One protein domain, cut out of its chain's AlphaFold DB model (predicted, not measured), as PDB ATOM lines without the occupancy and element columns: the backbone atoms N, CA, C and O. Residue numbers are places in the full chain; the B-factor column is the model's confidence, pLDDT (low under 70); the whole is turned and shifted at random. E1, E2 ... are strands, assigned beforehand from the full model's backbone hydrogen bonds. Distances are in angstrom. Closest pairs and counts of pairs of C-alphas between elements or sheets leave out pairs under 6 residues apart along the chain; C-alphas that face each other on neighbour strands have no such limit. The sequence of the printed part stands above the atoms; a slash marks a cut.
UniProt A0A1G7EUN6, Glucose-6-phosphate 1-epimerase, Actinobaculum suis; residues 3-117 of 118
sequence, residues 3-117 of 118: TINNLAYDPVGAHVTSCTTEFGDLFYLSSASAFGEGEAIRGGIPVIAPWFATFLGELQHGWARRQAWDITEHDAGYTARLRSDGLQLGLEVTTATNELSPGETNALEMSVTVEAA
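What this domain is: This is residues 3 to 117 of the 118 residues of the protein "Glucose-6-phosphate 1-epimerase" of Actinobaculum suis (UniProt A0A1G7EUN6). A long, twisted four-strand sheet, E3 to E6, has the small hairpin E1 and E2 over part of one face, making a lopsided sandwich. A long stretch without named elements, residues 22 to 69, winds from the hairpin to the large sheet, and its Gly 57 and the turn between E5 and E6 lie at opposite ends of the longest axis. The printed part has 115 residues and six named strands, E1 to E6 along the chain, with no named helix; the class is all strand, with 48 residues in named elements, under half. The large sheet runs E3, E4, E5, E6, antiparallel; the whole is compact, radius of gyration of the C-alphas 15.0 A, and spans 49 by 33 by 21 A.

Where its parts are: In the large sheet, E3 is residues 70 to 74, 13.6 A, E4 77 to 84, 23.7 A, E5 87 to 98, 34.2 A, and E6 105 to 116, 36.0 A, ending at C-alpha 116 (24.782, 1.929, 17.991). E1 is residues 7 to 10, 10.5 A, from C-alpha 7 (15.252, 11.142, -8.293), and E2 15 to 21, 18.4 A.

How they stand to each other: E3 to E6 form a meander, each strand the antiparallel neighbour of the one before. Within hydrogen-bond range are N 72 and O 79 of E3 and E4, 2.9 A, N 80 and O 91 of E4 and E5, 2.8 A, and N 92 and O 111 of E5 and E6, 2.9 A. In the hairpin E1 and E2, N 8 and O 18 are 2.9 A apart. The two sheets form a sandwich, face to face, their facing parts 9.7 A centre to centre. The closest C-alphas of E2 and E6 are those of Thr 21 and Asn 106, 6.9 A; E2 and E3 are apart.

The domain as a whole: The C-alphas farthest apart, of Gly 57 and Pro 102, are 49.7 A apart. The printed part has no cut; the link E2 to E3, 48 residues, is long. Mean pLDDT of the printed part is 91.5; residues 97 to 106 are under 70.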
ATOM      1  N   THR A   3      15.280   4.475  -9.786       92.69
ATOM      2  CA  THR A   3      14.657   5.790 -10.005       92.69
ATOM      3  C   THR A   3      13.288   5.876  -9.345       92.69
ATOM      4  O   THR A   3      12.484   4.964  -9.520       92.69
ATOM      5  N   ILE A   4      13.004   6.998  -8.680       90.19
ATOM      6  CA  ILE A   4      11.707   7.331  -8.075       90.19
ATOM      7  C   ILE A   4      11.366   8.757  -8.507       90.19
ATOM      8  O   ILE A   4      12.080   9.693  -8.162       90.19
ATOM      9  N   ASN A   5      10.294   8.941  -9.278       88.12
ATOM     10  CA  ASN A   5       9.941  10.238  -9.865       88.12
ATOM     11  C   ASN A   5      11.125  10.854 -10.645       88.12
ATOM     12  O   ASN A   5      11.601  10.274 -11.619       88.12
ATOM     13  N   ASN A   6      11.602  12.024 -10.218       90.12
ATOM     14  CA  ASN A   6      12.745  12.744 -10.776       90.12
ATOM     15  C   ASN A   6      14.077  12.456 -10.051       90.12
ATOM     16  O   ASN A   6      15.087  13.079 -10.377       90.12
ATOM     17  N   LEU A   7      14.086  11.547  -9.074       93.81
ATOM     18  CA  LEU A   7      15.252  11.142  -8.293       93.81
ATOM     19  C   LEU A   7      15.854   9.856  -8.869       93.81
ATOM     20  O   LEU A   7      15.138   8.881  -9.095       93.81
ATOM     21  N   ALA A   8      17.177   9.810  -9.030       96.56
ATOM     22  CA  ALA A   8      17.900   8.566  -9.292       96.56
ATOM     23  C   ALA A   8      18.958   8.314  -8.220       96.56
ATOM     24  O   ALA A   8      19.696   9.222  -7.826       96.56
ATOM     25  N   TYR A   9      19.097   7.062  -7.798       98.00
ATOM     26  CA  TYR A   9      20.064   6.657  -6.781       98.00
ATOM     27  C   TYR A   9      20.675   5.289  -7.082       98.00
ATOM     28  O   TYR A   9      20.182   4.525  -7.919       98.00
ATOM     29  N   ASP A  10      21.760   4.965  -6.385       98.25
ATOM     30  CA  ASP A  10      22.311   3.615  -6.349       98.25
ATOM     31  C   ASP A  10      22.147   2.993  -4.951       98.25
ATOM     32  O   ASP A  10      22.417   3.669  -3.954       98.25
ATOM     33  N   PRO A  11      21.697   1.725  -4.840       97.81
ATOM     34  CA  PRO A  11      21.628   1.036  -3.552       97.81
ATOM     35  C   PRO A  11      22.987   0.949  -2.851       97.81
ATOM     36  O   PRO A  11      23.046   0.933  -1.620       97.81
ATOM     37  N   VAL A  12      24.091   0.935  -3.609       98.12
ATOM     38  CA  VAL A  12      25.427   1.082  -3.035       98.12
ATOM     39  C   VAL A  12      25.613   2.520  -2.570       98.12
ATOM     40  O   VAL A  12      25.546   3.469  -3.347       98.12
ATOM     41  N   GLY A  13      25.838   2.677  -1.269       98.00
ATOM     42  CA  GLY A  13      25.979   3.971  -0.618       98.00
ATOM     43  C   GLY A  13      24.675   4.714  -0.354       98.00
ATOM     44  O   GLY A  13      24.759   5.849   0.111       98.00
ATOM     45  N   ALA A  14      23.515   4.115  -0.669       98.06
ATOM     46  CA  ALA A  14      22.226   4.812  -0.727       98.06
ATOM     47  C   ALA A  14      22.361   6.170  -1.448       98.06
ATOM     48  O   ALA A  14      21.899   7.213  -0.978       98.06
ATOM     49  N   HIS A  15      23.107   6.152  -2.557       98.38
ATOM     50  CA  HIS A  15      23.784   7.315  -3.114       98.38
ATOM     51  C   HIS A  15      22.870   8.014  -4.112       98.38
ATOM     52  O   HIS A  15      22.648   7.500  -5.207       98.38
ATOM     53  N   VAL A  16      22.381   9.209  -3.776       98.06
ATOM     54  CA  VAL A  16      21.625  10.044  -4.723       98.06
ATOM     55  C   VAL A  16      22.551  10.480  -5.852       98.06
ATOM     56  O   VAL A  16      23.535  11.180  -5.624       98.06
ATOM     57  N   THR A  17      22.247  10.062  -7.075       97.88
ATOM     58  CA  THR A  17      23.068  10.326  -8.268       97.88
ATOM     59  C   THR A  17      22.516  11.434  -9.155       97.88
ATOM     60  O   THR A  17      23.294  12.051  -9.876       97.88
ATOM     61  N   SER A  18      21.207  11.686  -9.101       96.19
ATOM     62  CA  SER A  18      20.512  12.657  -9.946       96.19
ATOM     63  C   SER A  18      19.229  13.125  -9.267       96.19
ATOM     64  O   SER A  18      18.574  12.340  -8.578       96.19
ATOM     65  N   CYS A  19      18.876  14.390  -9.471       93.69
ATOM     66  CA  CYS A  19      17.553  14.925  -9.172       93.69
ATOM     67  C   CYS A  19      17.209  15.938 -10.263       93.69
ATOM     68  O   CYS A  19      17.767  17.036 -10.299       93.69
ATOM     69  N   THR A  20      16.344  15.561 -11.203       90.69
ATOM     70  CA  THR A  20      16.075  16.380 -12.389       90.69
ATOM     71  C   THR A  20      14.985  17.416 -12.146       90.69
ATOM     72  O   THR A  20      13.955  17.137 -11.532       90.69
ATOM     73  N   THR A  21      15.180  18.611 -12.692       87.25
ATOM     74  CA  THR A  21      14.198  19.701 -12.735       87.25
ATOM     75  C   THR A  21      13.958  20.131 -14.183       87.25
ATOM     76  O   THR A  21      14.664  19.687 -15.090       87.25
ATOM     77  N   GLU A  22      13.007  21.037 -14.413       85.19
ATOM     78  CA  GLU A  22      12.806  21.649 -15.737       85.19
ATOM     79  C   GLU A  22      14.049  22.405 -16.252       85.19
ATOM     80  O   GLU A  22      14.239  22.543 -17.461       85.19
ATOM     81  N   PHE A  23      14.938  22.836 -15.349       87.31
ATOM     82  CA  PHE A  23      16.178  23.548 -15.672       87.31
ATOM     83  C   PHE A  23      17.388  22.617 -15.849       87.31
ATOM     84  O   PHE A  23      18.494  23.090 -16.109       87.31
ATOM     85  N   GLY A  24      17.187  21.302 -15.719       90.00
ATOM     86  CA  GLY A  24      18.234  20.287 -15.790       90.00
ATOM     87  C   GLY A  24      18.454  19.552 -14.469       90.00
ATOM     88  O   GLY A  24      17.700  19.707 -13.504       90.00
ATOM     89  N   ASP A  25      19.480  18.706 -14.452       93.00
ATOM     90  CA  ASP A  25      19.869  17.928 -13.275       93.00
ATOM     91  C   ASP A  25      20.554  18.811 -12.228       93.00
ATOM     92  O   ASP A  25      21.422  19.624 -12.559       93.00
ATOM     93  N   LEU A  26      20.178  18.635 -10.962       92.25
ATOM     94  CA  LEU A  26      20.791  19.336  -9.839       92.25
ATOM     95  C   LEU A  26      22.207  18.839  -9.539       92.25
ATOM     96  O   LEU A  26      23.006  19.591  -8.974       92.25
ATOM     97  N   PHE A  27      22.538  17.594  -9.900       95.88
ATOM     98  CA  PHE A  27      23.824  16.996  -9.553       95.88
ATOM     99  C   PHE A  27      24.654  16.629 -10.774       95.88
ATOM    100  O   PHE A  27      24.190  16.038 -11.744       95.88
ATOM    101  N   TYR A  28      25.948  16.926 -10.687       97.75
ATOM    102  CA  TYR A  28      26.918  16.350 -11.603       97.75
ATOM    103  C   TYR A  28      27.153  14.879 -11.250       97.75
ATOM    104  O   TYR A  28      27.453  14.555 -10.099       97.75
ATOM    105  N   LEU A  29      27.120  14.017 -12.265       98.19
ATOM    106  CA  LEU A  29      27.582  12.635 -12.200       98.19
ATOM    107  C   LEU A  29      28.654  12.411 -13.266       98.19
ATOM    108  O   LEU A  29      28.454  12.695 -14.448       98.19
ATOM    109  N   SER A  30      29.814  11.902 -12.859       98.12
ATOM    110  CA  SER A  30      30.898  11.624 -13.795       98.12
ATOM    111  C   SER A  30      30.530  10.465 -14.717       98.12
ATOM    112  O   SER A  30      30.242   9.365 -14.251       98.12
ATOM    113  N   SER A  31      30.658  10.665 -16.030       97.00
ATOM    114  CA  SER A  31      30.483   9.598 -17.030       97.00
ATOM    115  C   SER A  31      31.510   8.465 -16.907       97.00
ATOM    116  O   SER A  31      31.291   7.377 -17.424       97.00
ATOM    117  N   ALA A  32      32.624   8.709 -16.213       97.44
ATOM    118  CA  ALA A  32      33.649   7.710 -15.927       97.44
ATOM    119  C   ALA A  32      33.477   7.057 -14.543       97.44
ATOM    120  O   ALA A  32      34.382   6.346 -14.097       97.44
ATOM    121  N   SER A  33      32.396   7.367 -13.813       97.69
ATOM    122  CA  SER A  33      32.159   6.814 -12.479       97.69
ATOM    123  C   SER A  33      32.112   5.288 -12.525       97.69
ATOM    124  O   SER A  33      31.492   4.705 -13.411       97.69
ATOM    125  N   ALA A  34      32.760   4.656 -11.550       96.25
ATOM    126  CA  ALA A  34      32.565   3.241 -11.284       96.25
ATOM    127  C   ALA A  34      31.324   3.059 -10.399       96.25
ATOM    128  O   ALA A  34      30.943   3.976  -9.663       96.25
ATOM    129  N   PHE A  35      30.699   1.890 -10.499       96.75
ATOM    130  CA  PHE A  35      29.490   1.511  -9.769       96.75
ATOM    131  C   PHE A  35      29.661   0.097  -9.214       96.75
ATOM    132  O   PHE A  35      30.455  -0.684  -9.743       96.75
ATOM    133  N   GLY A  36      28.872  -0.239  -8.196       95.44
ATOM    134  CA  GLY A  36      28.922  -1.531  -7.520       95.44
ATOM    135  C   GLY A  36      29.626  -1.472  -6.167       95.44
ATOM    136  O   GLY A  36      30.267  -0.481  -5.812       95.44
ATOM    137  N   GLU A  37      29.461  -2.538  -5.388       96.88
ATOM    138  CA  GLU A  37      30.060  -2.636  -4.060       96.88
ATOM    139  C   GLU A  37      31.580  -2.536  -4.122       96.88
ATOM    140  O   GLU A  37      32.239  -3.046  -5.027       96.88
ATOM    141  N   GLY A  38      32.143  -1.858  -3.133       96.69
ATOM    142  CA  GLY A  38      33.554  -1.546  -3.091       96.69
ATOM    143  C   GLY A  38      33.941  -0.368  -3.976       96.69
ATOM    144  O   GLY A  38      35.015   0.160  -3.740       96.69
ATOM    145  N   GLU A  39      33.130   0.130  -4.905       96.81
ATOM    146  CA  GLU A  39      33.466   1.324  -5.691       96.81
ATOM    147  C   GLU A  39      32.995   2.617  -5.017       96.81
ATOM    148  O   GLU A  39      32.136   2.618  -4.137       96.81
ATOM    149  N   ALA A  40      33.592   3.745  -5.406       96.19
ATOM    150  CA  ALA A  40      33.171   5.067  -4.950       96.19
ATOM    151  C   ALA A  40      32.607   5.867  -6.127       96.19
ATOM    152  O   ALA A  40      33.360   6.321  -6.996       96.19
ATOM    153  N   ILE A  41      31.287   6.065  -6.126       98.25
ATOM    154  CA  ILE A  41      30.592   6.848  -7.149       98.25
ATOM    155  C   ILE A  41      31.104   8.297  -7.125       98.25
ATOM    156  O   ILE A  41      31.241   8.916  -6.063       98.25
ATOM    157  N   ARG A  42      31.418   8.842  -8.306       98.12
ATOM    158  CA  ARG A  42      31.980  10.191  -8.479       98.12
ATOM    159  C   ARG A  42      30.920  11.162  -8.989       98.12
ATOM    160  O   ARG A  42      30.682  11.244 -10.192       98.12
ATOM    161  N   GLY A  43      30.328  11.914  -8.067       98.06
ATOM    162  CA  GLY A  43      29.221  12.839  -8.320       98.06
ATOM    163  C   GLY A  43      28.075  12.612  -7.336       98.06
ATOM    164  O   GLY A  43      28.225  11.814  -6.409       98.06
ATOM    165  N   GLY A  44      26.944  13.289  -7.530       97.75
ATOM    166  CA  GLY A  44      25.777  13.136  -6.656       97.75
ATOM    167  C   GLY A  44      26.044  13.525  -5.196       97.75
ATOM    168  O   GLY A  44      26.844  14.422  -4.921       97.75
ATOM    169  N   ILE A  45      25.400  12.821  -4.262       97.75
ATOM    170  CA  ILE A  45      25.511  13.042  -2.814       97.75
ATOM    171  C   ILE A  45      26.037  11.769  -2.121       97.75
ATOM    172  O   ILE A  45      25.255  10.870  -1.812       97.75
ATOM    173  N   PRO A  46      27.353  11.669  -1.849       97.94
ATOM    174  CA  PRO A  46      27.916  10.543  -1.110       97.94
ATOM    175  C   PRO A  46      27.689  10.667   0.404       97.94
ATOM    176  O   PRO A  46      27.980  11.706   1.000       97.94
ATOM    177  N   VAL A  47      27.304   9.567   1.056       97.56
ATOM    178  CA  VAL A  47      27.303   9.467   2.525       97.56
ATOM    179  C   VAL A  47      28.702   9.094   3.028       97.56
ATOM    180  O   VAL A  47      29.206   7.999   2.772       97.56
ATOM    181  N   ILE A  48      29.342  10.005   3.761       97.50
ATOM    182  CA  ILE A  48      30.691   9.819   4.316       97.50
ATOM    183  C   ILE A  48      30.586   9.431   5.791       97.50
ATOM    184  O   ILE A  48      30.384  10.287   6.649       97.50
ATOM    185  N   ALA A  49      30.711   8.137   6.082       96.81
ATOM    186  CA  ALA A  49      30.591   7.596   7.432       96.81
ATOM    187  C   ALA A  49      31.291   6.227   7.564       96.81
ATOM    188  O   ALA A  49      31.395   5.494   6.575       96.81
ATOM    189  N   PRO A  50      31.761   5.851   8.770       95.88
ATOM    190  CA  PRO A  50      31.691   6.622  10.014       95.88
ATOM    191  C   PRO A  50      32.864   7.590  10.222       95.88
ATOM    192  O   PRO A  50      32.932   8.255  11.252       95.88
ATOM    193  N   TRP A  51      33.780   7.714   9.258       96.69
ATOM    194  CA  TRP A  51      34.888   8.661   9.352       96.69
ATOM    195  C   TRP A  51      35.134   9.430   8.058       96.69
ATOM    196  O   TRP A  51      34.839   8.974   6.952       96.69
ATOM    197  N   PHE A  52      35.726  10.611   8.210       97.12
ATOM    198  CA  PHE A  52      36.185  11.444   7.108       97.12
ATOM    199  C   PHE A  52      37.671  11.194   6.812       97.12
ATOM    200  O   PHE A  52      38.453  10.906   7.719       97.12
ATOM    201  N   ALA A  53      38.065  11.331   5.541       96.38
ATOM    202  CA  ALA A  53      39.427  11.086   5.063       96.38
ATOM    203  C   ALA A  53      39.966   9.725   5.556       96.38
ATOM    204  O   ALA A  53      39.227   8.745   5.564       96.38
ATOM    205  N   THR A  54      41.235   9.650   5.949       96.81
ATOM    206  CA  THR A  54      41.905   8.435   6.445       96.81
ATOM    207  C   THR A  54      41.887   8.325   7.975       96.81
ATOM    208  O   THR A  54      42.801   7.751   8.561       96.81
ATOM    209  N   PHE A  55      40.903   8.928   8.655       95.75
ATOM    210  CA  PHE A  55      40.949   9.088  10.116       95.75
ATOM    211  C   PHE A  55      41.078   7.761  10.891       95.75
ATOM    212  O   PHE A  55      41.825   7.718  11.862       95.75
ATOM    213  N   LEU A  56      40.418   6.680  10.451       92.69
ATOM    214  CA  LEU A  56      40.525   5.350  11.081       92.69
ATOM    215  C   LEU A  56      41.340   4.329  10.264       92.69
ATOM    216  O   LEU A  56      41.302   3.141  10.569       92.69
ATOM    217  N   GLY A  57      42.080   4.760   9.237       89.06
ATOM    218  CA  GLY A  57      42.923   3.867   8.436       89.06
ATOM    219  C   GLY A  57      43.017   4.250   6.960       89.06
ATOM    220  O   GLY A  57      42.666   5.358   6.559       89.06
ATOM    221  N   GLU A  58      43.495   3.314   6.140       92.31
ATOM    222  CA  GLU A  58      43.761   3.543   4.711       92.31
ATOM    223  C   GLU A  58      42.489   3.715   3.870       92.31
ATOM    224  O   GLU A  58      42.510   4.386   2.834       92.31
ATOM    225  N   LEU A  59      41.360   3.149   4.316       94.38
ATOM    226  CA  LEU A  59      40.082   3.331   3.639       94.38
ATOM    227  C   LEU A  59      39.599   4.774   3.819       94.38
ATOM    228  O   LEU A  59      39.148   5.179   4.891       94.38
ATOM    229  N   GLN A  60      39.672   5.552   2.741       96.50
ATOM    230  CA  GLN A  60      39.219   6.937   2.740       96.50
ATOM    231  C   GLN A  60      37.697   7.045   2.770       96.50
ATOM    232  O   GLN A  60      37.014   6.463   1.921       96.50
ATOM    233  N   HIS A  61      37.206   7.913   3.658       97.50
ATOM    234  CA  HIS A  61      35.801   8.311   3.774       97.50
ATOM    235  C   HIS A  61      34.850   7.215   4.270       97.50
ATOM    236  O   HIS A  61      33.664   7.220   3.931       97.50
ATOM    237  N   GLY A  62      35.367   6.293   5.081       96.62
ATOM    238  CA  GLY A  62      34.557   5.229   5.653       96.62
ATOM    239  C   GLY A  62      34.078   4.200   4.635       96.62
ATOM    240  O   GLY A  62      34.474   4.190   3.466       96.62
ATOM    241  N   TRP A  63      33.227   3.300   5.113       96.81
ATOM    242  CA  TRP A  63      32.654   2.214   4.323       96.81
ATOM    243  C   TRP A  63      31.276   2.550   3.742       96.81
ATOM    244  O   TRP A  63      30.889   1.946   2.744       96.81
ATOM    245  N   ALA A  64      30.567   3.539   4.298       97.81
ATOM    246  CA  ALA A  64      29.158   3.807   4.003       97.81
ATOM    247  C   ALA A  64      28.848   3.940   2.505       97.81
ATOM    248  O   ALA A  64      27.987   3.224   1.999       97.81
ATOM    249  N   ARG A  65      29.586   4.786   1.772       98.12
ATOM    250  CA  ARG A  65      29.370   5.018   0.327       98.12
ATOM    251  C   ARG A  65      29.764   3.856  -0.598       98.12
ATOM    252  O   ARG A  65      29.627   3.996  -1.805       98.12
ATOM    253  N   ARG A  66      30.351   2.778  -0.066       97.69
ATOM    254  CA  ARG A  66      30.911   1.656  -0.848       97.69
ATOM    255  C   ARG A  66      30.204   0.328  -0.567       97.69
ATOM    256  O   ARG A  66      30.599  -0.682  -1.135       97.69
ATOM    257  N   GLN A  67      29.209   0.298   0.315       98.25
ATOM    258  CA  GLN A  67      28.453  -0.910   0.668       98.25
ATOM    259  C   GLN A  67      27.015  -0.804   0.173       98.25
ATOM    260  O   GLN A  67      26.499   0.305   0.061       98.25
ATOM    261  N   ALA A  68      26.373  -1.933  -0.119       97.88
ATOM    262  CA  ALA A  68      24.945  -1.971  -0.414       97.88
ATOM    263  C   ALA A  68      24.123  -1.684   0.853       97.88
ATOM    264  O   ALA A  68      24.408  -2.231   1.917       97.88
ATOM    265  N   TRP A  69      23.123  -0.811   0.734       98.44
ATOM    266  CA  TRP A  69      22.170  -0.498   1.799       98.44
ATOM    267  C   TRP A  69      20.859  -1.251   1.561       98.44
ATOM    268  O   TRP A  69      20.466  -1.485   0.417       98.44
ATOM    269  N   ASP A  70      20.150  -1.566   2.641       98.31
ATOM    270  CA  ASP A  70      18.774  -2.050   2.574       98.31
ATOM    271  C   ASP A  70      17.853  -0.863   2.265       98.31
ATOM    272  O   ASP A  70      17.674   0.018   3.110       98.31
ATOM    273  N   ILE A  71      17.292  -0.822   1.053       98.38
ATOM    274  CA  ILE A  71      16.423   0.263   0.572       98.38
ATOM    275  C   ILE A  71      14.948  -0.136   0.687       98.38
ATOM    276  O   ILE A  71      14.569  -1.263   0.371       98.38
ATOM    277  N   THR A  72      14.093   0.800   1.094       98.31
ATOM    278  CA  THR A  72      12.634   0.694   0.956       98.31
ATOM    279  C   THR A  72      12.094   1.973   0.332       98.31
ATOM    280  O   THR A  72      12.163   3.044   0.936       98.31
ATOM    281  N   GLU A  73      11.571   1.839  -0.883       97.25
ATOM    282  CA  GLU A  73      10.987   2.925  -1.671       97.25
ATOM    283  C   GLU A  73       9.565   3.266  -1.204       97.25
ATOM    284  O   GLU A  73       8.830   2.409  -0.704       97.25
ATOM    285  N   HIS A  74       9.167   4.519  -1.407       94.88
ATOM    286  CA  HIS A  74       7.809   5.025  -1.224       94.88
ATOM    287  C   HIS A  74       7.546   6.201  -2.177       94.88
ATOM    288  O   HIS A  74       8.455   6.716  -2.821       94.88
ATOM    289  N   ASP A  75       6.298   6.669  -2.245       90.69
ATOM    290  CA  ASP A  75       5.861   7.661  -3.243       90.69
ATOM    291  C   ASP A  75       6.709   8.946  -3.256       90.69
ATOM    292  O   ASP A  75       6.983   9.512  -4.314       90.69
ATOM    293  N   ALA A  76       7.137   9.400  -2.074       90.06
ATOM    294  CA  ALA A  76       7.925  10.619  -1.906       90.06
ATOM    295  C   ALA A  76       9.454  10.427  -2.012       90.06
ATOM    296  O   ALA A  76      10.168  11.425  -1.952       90.06
ATOM    297  N   GLY A  77       9.974   9.199  -2.122       94.81
ATOM    298  CA  GLY A  77      11.415   8.929  -2.085       94.81
ATOM    299  C   GLY A  77      11.763   7.561  -1.489       94.81
ATOM    300  O   GLY A  77      11.121   6.568  -1.817       94.81
ATOM    301  N   TYR A  78      12.795   7.475  -0.650       97.69
ATOM    302  CA  TYR A  78      13.192   6.204  -0.044       97.69
ATOM    303  C   TYR A  78      13.780   6.341   1.360       97.69
ATOM    304  O   TYR A  78      14.501   7.288   1.679       97.69
ATOM    305  N   THR A  79      13.574   5.284   2.143       98.31
ATOM    306  CA  THR A  79      14.345   5.001   3.357       98.31
ATOM    307  C   THR A  79      15.481   4.032   3.018       98.31
ATOM    308  O   THR A  79      15.337   3.153   2.166       98.31
ATOM    309  N   ALA A  80      16.612   4.157   3.701       98.44
ATOM    310  CA  ALA A  80      17.755   3.269   3.556       98.44
ATOM    311  C   ALA A  80      18.401   2.978   4.910       98.44
ATOM    312  O   ALA A  80      18.484   3.858   5.771       98.44
ATOM    313  N   ARG A  81      18.894   1.752   5.105       98.44
ATOM    314  CA  ARG A  81      19.644   1.373   6.310       98.44
ATOM    315  C   ARG A  81      20.891   0.572   5.974       98.44
ATOM    316  O   ARG A  81      20.894  -0.231   5.050       98.44
ATOM    317  N   LEU A  82      21.934   0.761   6.773       98.31
ATOM    318  CA  LEU A  82      23.157  -0.031   6.703       98.31
ATOM    319  C   LEU A  82      23.681  -0.304   8.109       98.31
ATOM    320  O   LEU A  82      23.810   0.610   8.924       98.31
ATOM    321  N   ARG A  83      23.997  -1.568   8.396       97.56
ATOM    322  CA  ARG A  83      24.650  -1.989   9.638       97.56
ATOM    323  C   ARG A  83      26.047  -2.502   9.339       97.56
ATOM    324  O   ARG A  83      26.196  -3.455   8.583       97.56
ATOM    325  N   SER A  84      27.051  -1.903   9.964       95.81
ATOM    326  CA  SER A  84      28.440  -2.358   9.874       95.81
ATOM    327  C   SER A  84      29.219  -1.892  11.102       95.81
ATOM    328  O   SER A  84      28.927  -0.839  11.666       95.81
ATOM    329  N   ASP A  85      30.183  -2.696  11.549       93.81
ATOM    330  CA  ASP A  85      31.085  -2.399  12.675       93.81
ATOM    331  C   ASP A  85      30.393  -1.914  13.965       93.81
ATOM    332  O   ASP A  85      30.884  -1.032  14.668       93.81
ATOM    333  N   GLY A  86      29.224  -2.473  14.288       94.88
ATOM    334  CA  GLY A  86      28.471  -2.090  15.488       94.88
ATOM    335  C   GLY A  86      27.756  -0.736  15.390       94.88
ATOM    336  O   GLY A  86      27.230  -0.256  16.394       94.88
ATOM    337  N   LEU A  87      27.684  -0.132  14.202       96.25
ATOM    338  CA  LEU A  87      26.882   1.056  13.912       96.25
ATOM    339  C   LEU A  87      25.713   0.709  12.989       96.25
ATOM    340  O   LEU A  87      25.827  -0.146  12.111       96.25
ATOM    341  N   GLN A  88      24.593   1.401  13.177       97.75
ATOM    342  CA  GLN A  88      23.491   1.473  12.226       97.75
ATOM    343  C   GLN A  88      23.421   2.894  11.672       97.75
ATOM    344  O   GLN A  88      23.262   3.854  12.427       97.75
ATOM    345  N   LEU A  89      23.506   3.010  10.352       98.25
ATOM    346  CA  LEU A  89      23.189   4.223   9.617       98.25
ATOM    347  C   LEU A  89      21.765   4.113   9.077       98.25
ATOM    348  O   LEU A  89      21.369   3.059   8.573       98.25
ATOM    349  N   GLY A  90      21.011   5.199   9.189       98.19
ATOM    350  CA  GLY A  90      19.742   5.391   8.504       98.19
ATOM    351  C   GLY A  90      19.819   6.614   7.603       98.19
ATOM    352  O   GLY A  90      20.487   7.593   7.935       98.19
ATOM    353  N   LEU A  91      19.147   6.550   6.463       98.38
ATOM    354  CA  LEU A  91      18.971   7.672   5.556       98.38
ATOM    355  C   LEU A  91      17.507   7.717   5.118       98.38
ATOM    356  O   LEU A  91      16.957   6.704   4.704       98.38
ATOM    357  N   GLU A  92      16.902   8.891   5.215       97.94
ATOM    358  CA  GLU A  92      15.627   9.226   4.587       97.94
ATOM    359  C   GLU A  92      15.909  10.215   3.465       97.94
ATOM    360  O   GLU A  92      16.588  11.217   3.704       97.94
ATOM    361  N   VAL A  93      15.399   9.947   2.266       96.75
ATOM    362  CA  VAL A  93      15.474  10.857   1.123       96.75
ATOM    363  C   VAL A  93      14.071  11.115   0.619       96.75
ATOM    364  O   VAL A  93      13.372  10.181   0.241       96.75
ATOM    365  N   THR A  94      13.676  12.384   0.568       93.62
ATOM    366  CA  THR A  94      12.373  12.789   0.039       93.62
ATOM    367  C   THR A  94      12.511  13.895  -0.992       93.62
ATOM    368  O   THR A  94      13.352  14.787  -0.878       93.62
ATOM    369  N   THR A  95      11.669  13.839  -2.017       87.50
ATOM    370  CA  THR A  95      11.442  14.944  -2.944       87.50
ATOM    371  C   THR A  95      10.115  15.601  -2.605       87.50
ATOM    372  O   THR A  95       9.087  14.924  -2.568       87.50
ATOM    373  N   ALA A  96      10.123  16.912  -2.386       74.25
ATOM    374  CA  ALA A  96       8.919  17.697  -2.160       74.25
ATOM    375  C   ALA A  96       8.771  18.756  -3.251       74.25
ATOM    376  O   ALA A  96       9.711  19.488  -3.558       74.25
ATOM    377  N   THR A  97       7.570  18.877  -3.805       65.06
ATOM    378  CA  THR A  97       7.148  20.054  -4.566       65.06
ATOM    379  C   THR A  97       6.561  21.063  -3.590       65.06
ATOM    380  O   THR A  97       5.486  20.838  -3.034       65.06
ATOM    381  N   ASN A  98       7.256  22.175  -3.355       56.78
ATOM    382  CA  ASN A  98       6.696  23.256  -2.549       56.78
ATOM    383  C   ASN A  98       5.767  24.121  -3.414       56.78
ATOM    384  O   ASN A  98       6.230  24.895  -4.248       56.78
ATOM    385  N   GLU A  99       4.456  24.043  -3.163       53.72
ATOM    386  CA  GLU A  99       3.423  24.880  -3.807       53.72
ATOM    387  C   GLU A  99       3.412  26.345  -3.312       53.72
ATOM    388  O   GLU A  99       2.552  27.140  -3.689       53.72
ATOM    389  N   LEU A 100       4.345  26.738  -2.437       48.88
ATOM    390  CA  LEU A 100       4.282  28.012  -1.709       48.88
ATOM    391  C   LEU A 100       4.526  29.263  -2.580       48.88
ATOM    392  O   LEU A 100       4.407  30.381  -2.075       48.88
ATOM    393  N   SER A 101       4.861  29.139  -3.868       46.66
ATOM    394  CA  SER A 101       5.018  30.274  -4.793       46.66
ATOM    395  C   SER A 101       4.858  29.837  -6.262       46.66
ATOM    396  O   SER A 101       5.151  28.687  -6.571       46.66
ATOM    397  N   PRO A 102       4.444  30.724  -7.195       41.97
ATOM    398  CA  PRO A 102       4.501  30.438  -8.629       41.97
ATOM    399  C   PRO A 102       5.958  30.192  -9.047       41.97
ATOM    400  O   PRO A 102       6.781  31.108  -9.001       41.97
ATOM    401  N   GLY A 103       6.260  28.948  -9.408       51.09
ATOM    402  CA  GLY A 103       7.610  28.430  -9.621       51.09
ATOM    403  C   GLY A 103       7.777  27.149  -8.813       51.09
ATOM    404  O   GLY A 103       8.032  27.202  -7.612       51.09
ATOM    405  N   GLU A 104       7.573  26.004  -9.460       54.41
ATOM    406  CA  GLU A 104       7.690  24.681  -8.848       54.41
ATOM    407  C   GLU A 104       9.115  24.504  -8.303       54.41
ATOM    408  O   GLU A 104      10.073  24.298  -9.045       54.41
ATOM    409  N   THR A 105       9.288  24.628  -6.986       54.03
ATOM    410  CA  THR A 105      10.575  24.322  -6.356       54.03
ATOM    411  C   THR A 105      10.572  22.853  -5.969       54.03
ATOM    412  O   THR A 105       9.953  22.456  -4.982       54.03
ATOM    413  N   ASN A 106      11.255  22.039  -6.778       65.06
ATOM    414  CA  ASN A 106      11.607  20.670  -6.417       65.06
ATOM    415  C   ASN A 106      12.684  20.732  -5.329       65.06
ATOM    416  O   ASN A 106      13.841  21.049  -5.607       65.06
ATOM    417  N   ALA A 107      12.301  20.471  -4.084       77.31
ATOM    418  CA  ALA A 107      13.219  20.342  -2.964       77.31
ATOM    419  C   ALA A 107      13.615  18.871  -2.787       77.31
ATOM    420  O   ALA A 107      12.762  17.987  -2.828       77.31
ATOM    421  N   LEU A 108      14.907  18.622  -2.567       87.44
ATOM    422  CA  LEU A 108      15.422  17.338  -2.094       87.44
ATOM    423  C   LEU A 108      15.784  17.489  -0.615       87.44
ATOM    424  O   LEU A 108      16.647  18.302  -0.277       87.44
ATOM    425  N   GLU A 109      15.154  16.704   0.251       91.81
ATOM    426  CA  GLU A 109      15.477  16.636   1.673       91.81
ATOM    427  C   GLU A 109      16.128  15.291   1.997       91.81
ATOM    428  O   GLU A 109      15.699  14.238   1.522       91.81
ATOM    429  N   MET A 110      17.190  15.334   2.802       94.31
ATOM    430  CA  MET A 110      17.916  14.150   3.246       94.31
ATOM    431  C   MET A 110      18.165  14.223   4.748       94.31
ATOM    432  O   MET A 110      18.786  15.170   5.231       94.31
ATOM    433  N   SER A 111      17.730  13.201   5.479       95.44
ATOM    434  CA  SER A 111      17.964  13.071   6.919       95.44
ATOM    435  C   SER A 111      18.797  11.831   7.207       95.44
ATOM    436  O   SER A 111      18.428  10.731   6.810       95.44
ATOM    437  N   VAL A 112      19.915  12.000   7.916       94.88
ATOM    438  CA  VAL A 112      20.818  10.901   8.293       94.88
ATOM    439  C   VAL A 112      20.720  10.640   9.789       94.88
ATOM    440  O   VAL A 112      20.833  11.565  10.595       94.88
ATOM    441  N   THR A 113      20.567   9.376  10.170       96.19
ATOM    442  CA  THR A 113      20.634   8.921  11.561       96.19
ATOM    443  C   THR A 113      21.830   7.997  11.766       96.19
ATOM    444  O   THR A 113      22.219   7.241  10.875       96.19
ATOM    445  N   VAL A 114      22.437   8.074  12.951       95.19
ATOM    446  CA  VAL A 114      23.561   7.222  13.358       95.19
ATOM    447  C   VAL A 114      23.280   6.701  14.755       95.19
ATOM    448  O   VAL A 114      23.076   7.476  15.687       95.19
ATOM    449  N   GLU A 115      23.279   5.384  14.902       94.69
ATOM    450  CA  GLU A 115      22.950   4.705  16.149       94.69
ATOM    451  C   GLU A 115      23.942   3.569  16.410       94.69
ATOM    452  O   GLU A 115      24.519   3.001  15.482       94.69
ATOM    453  N   ALA A 116      24.121   3.190  17.676       92.00
ATOM    454  CA  ALA A 116      24.782   1.929  17.991       92.00
ATOM    455  C   ALA A 116      23.884   0.763  17.544       92.00
ATOM    456  O   ALA A 116      22.699   0.711  17.890       92.00
ATOM    457  N   ALA A 117      24.440  -0.183  16.790       83.38
ATOM    458  CA  ALA A 117      23.735  -1.398  16.418       83.38
ATOM    459  C   ALA A 117      23.598  -2.298  17.656       83.38
ATOM    460  O   ALA A 117      24.594  -2.731  18.233       83.38
TER     461      ALA A 117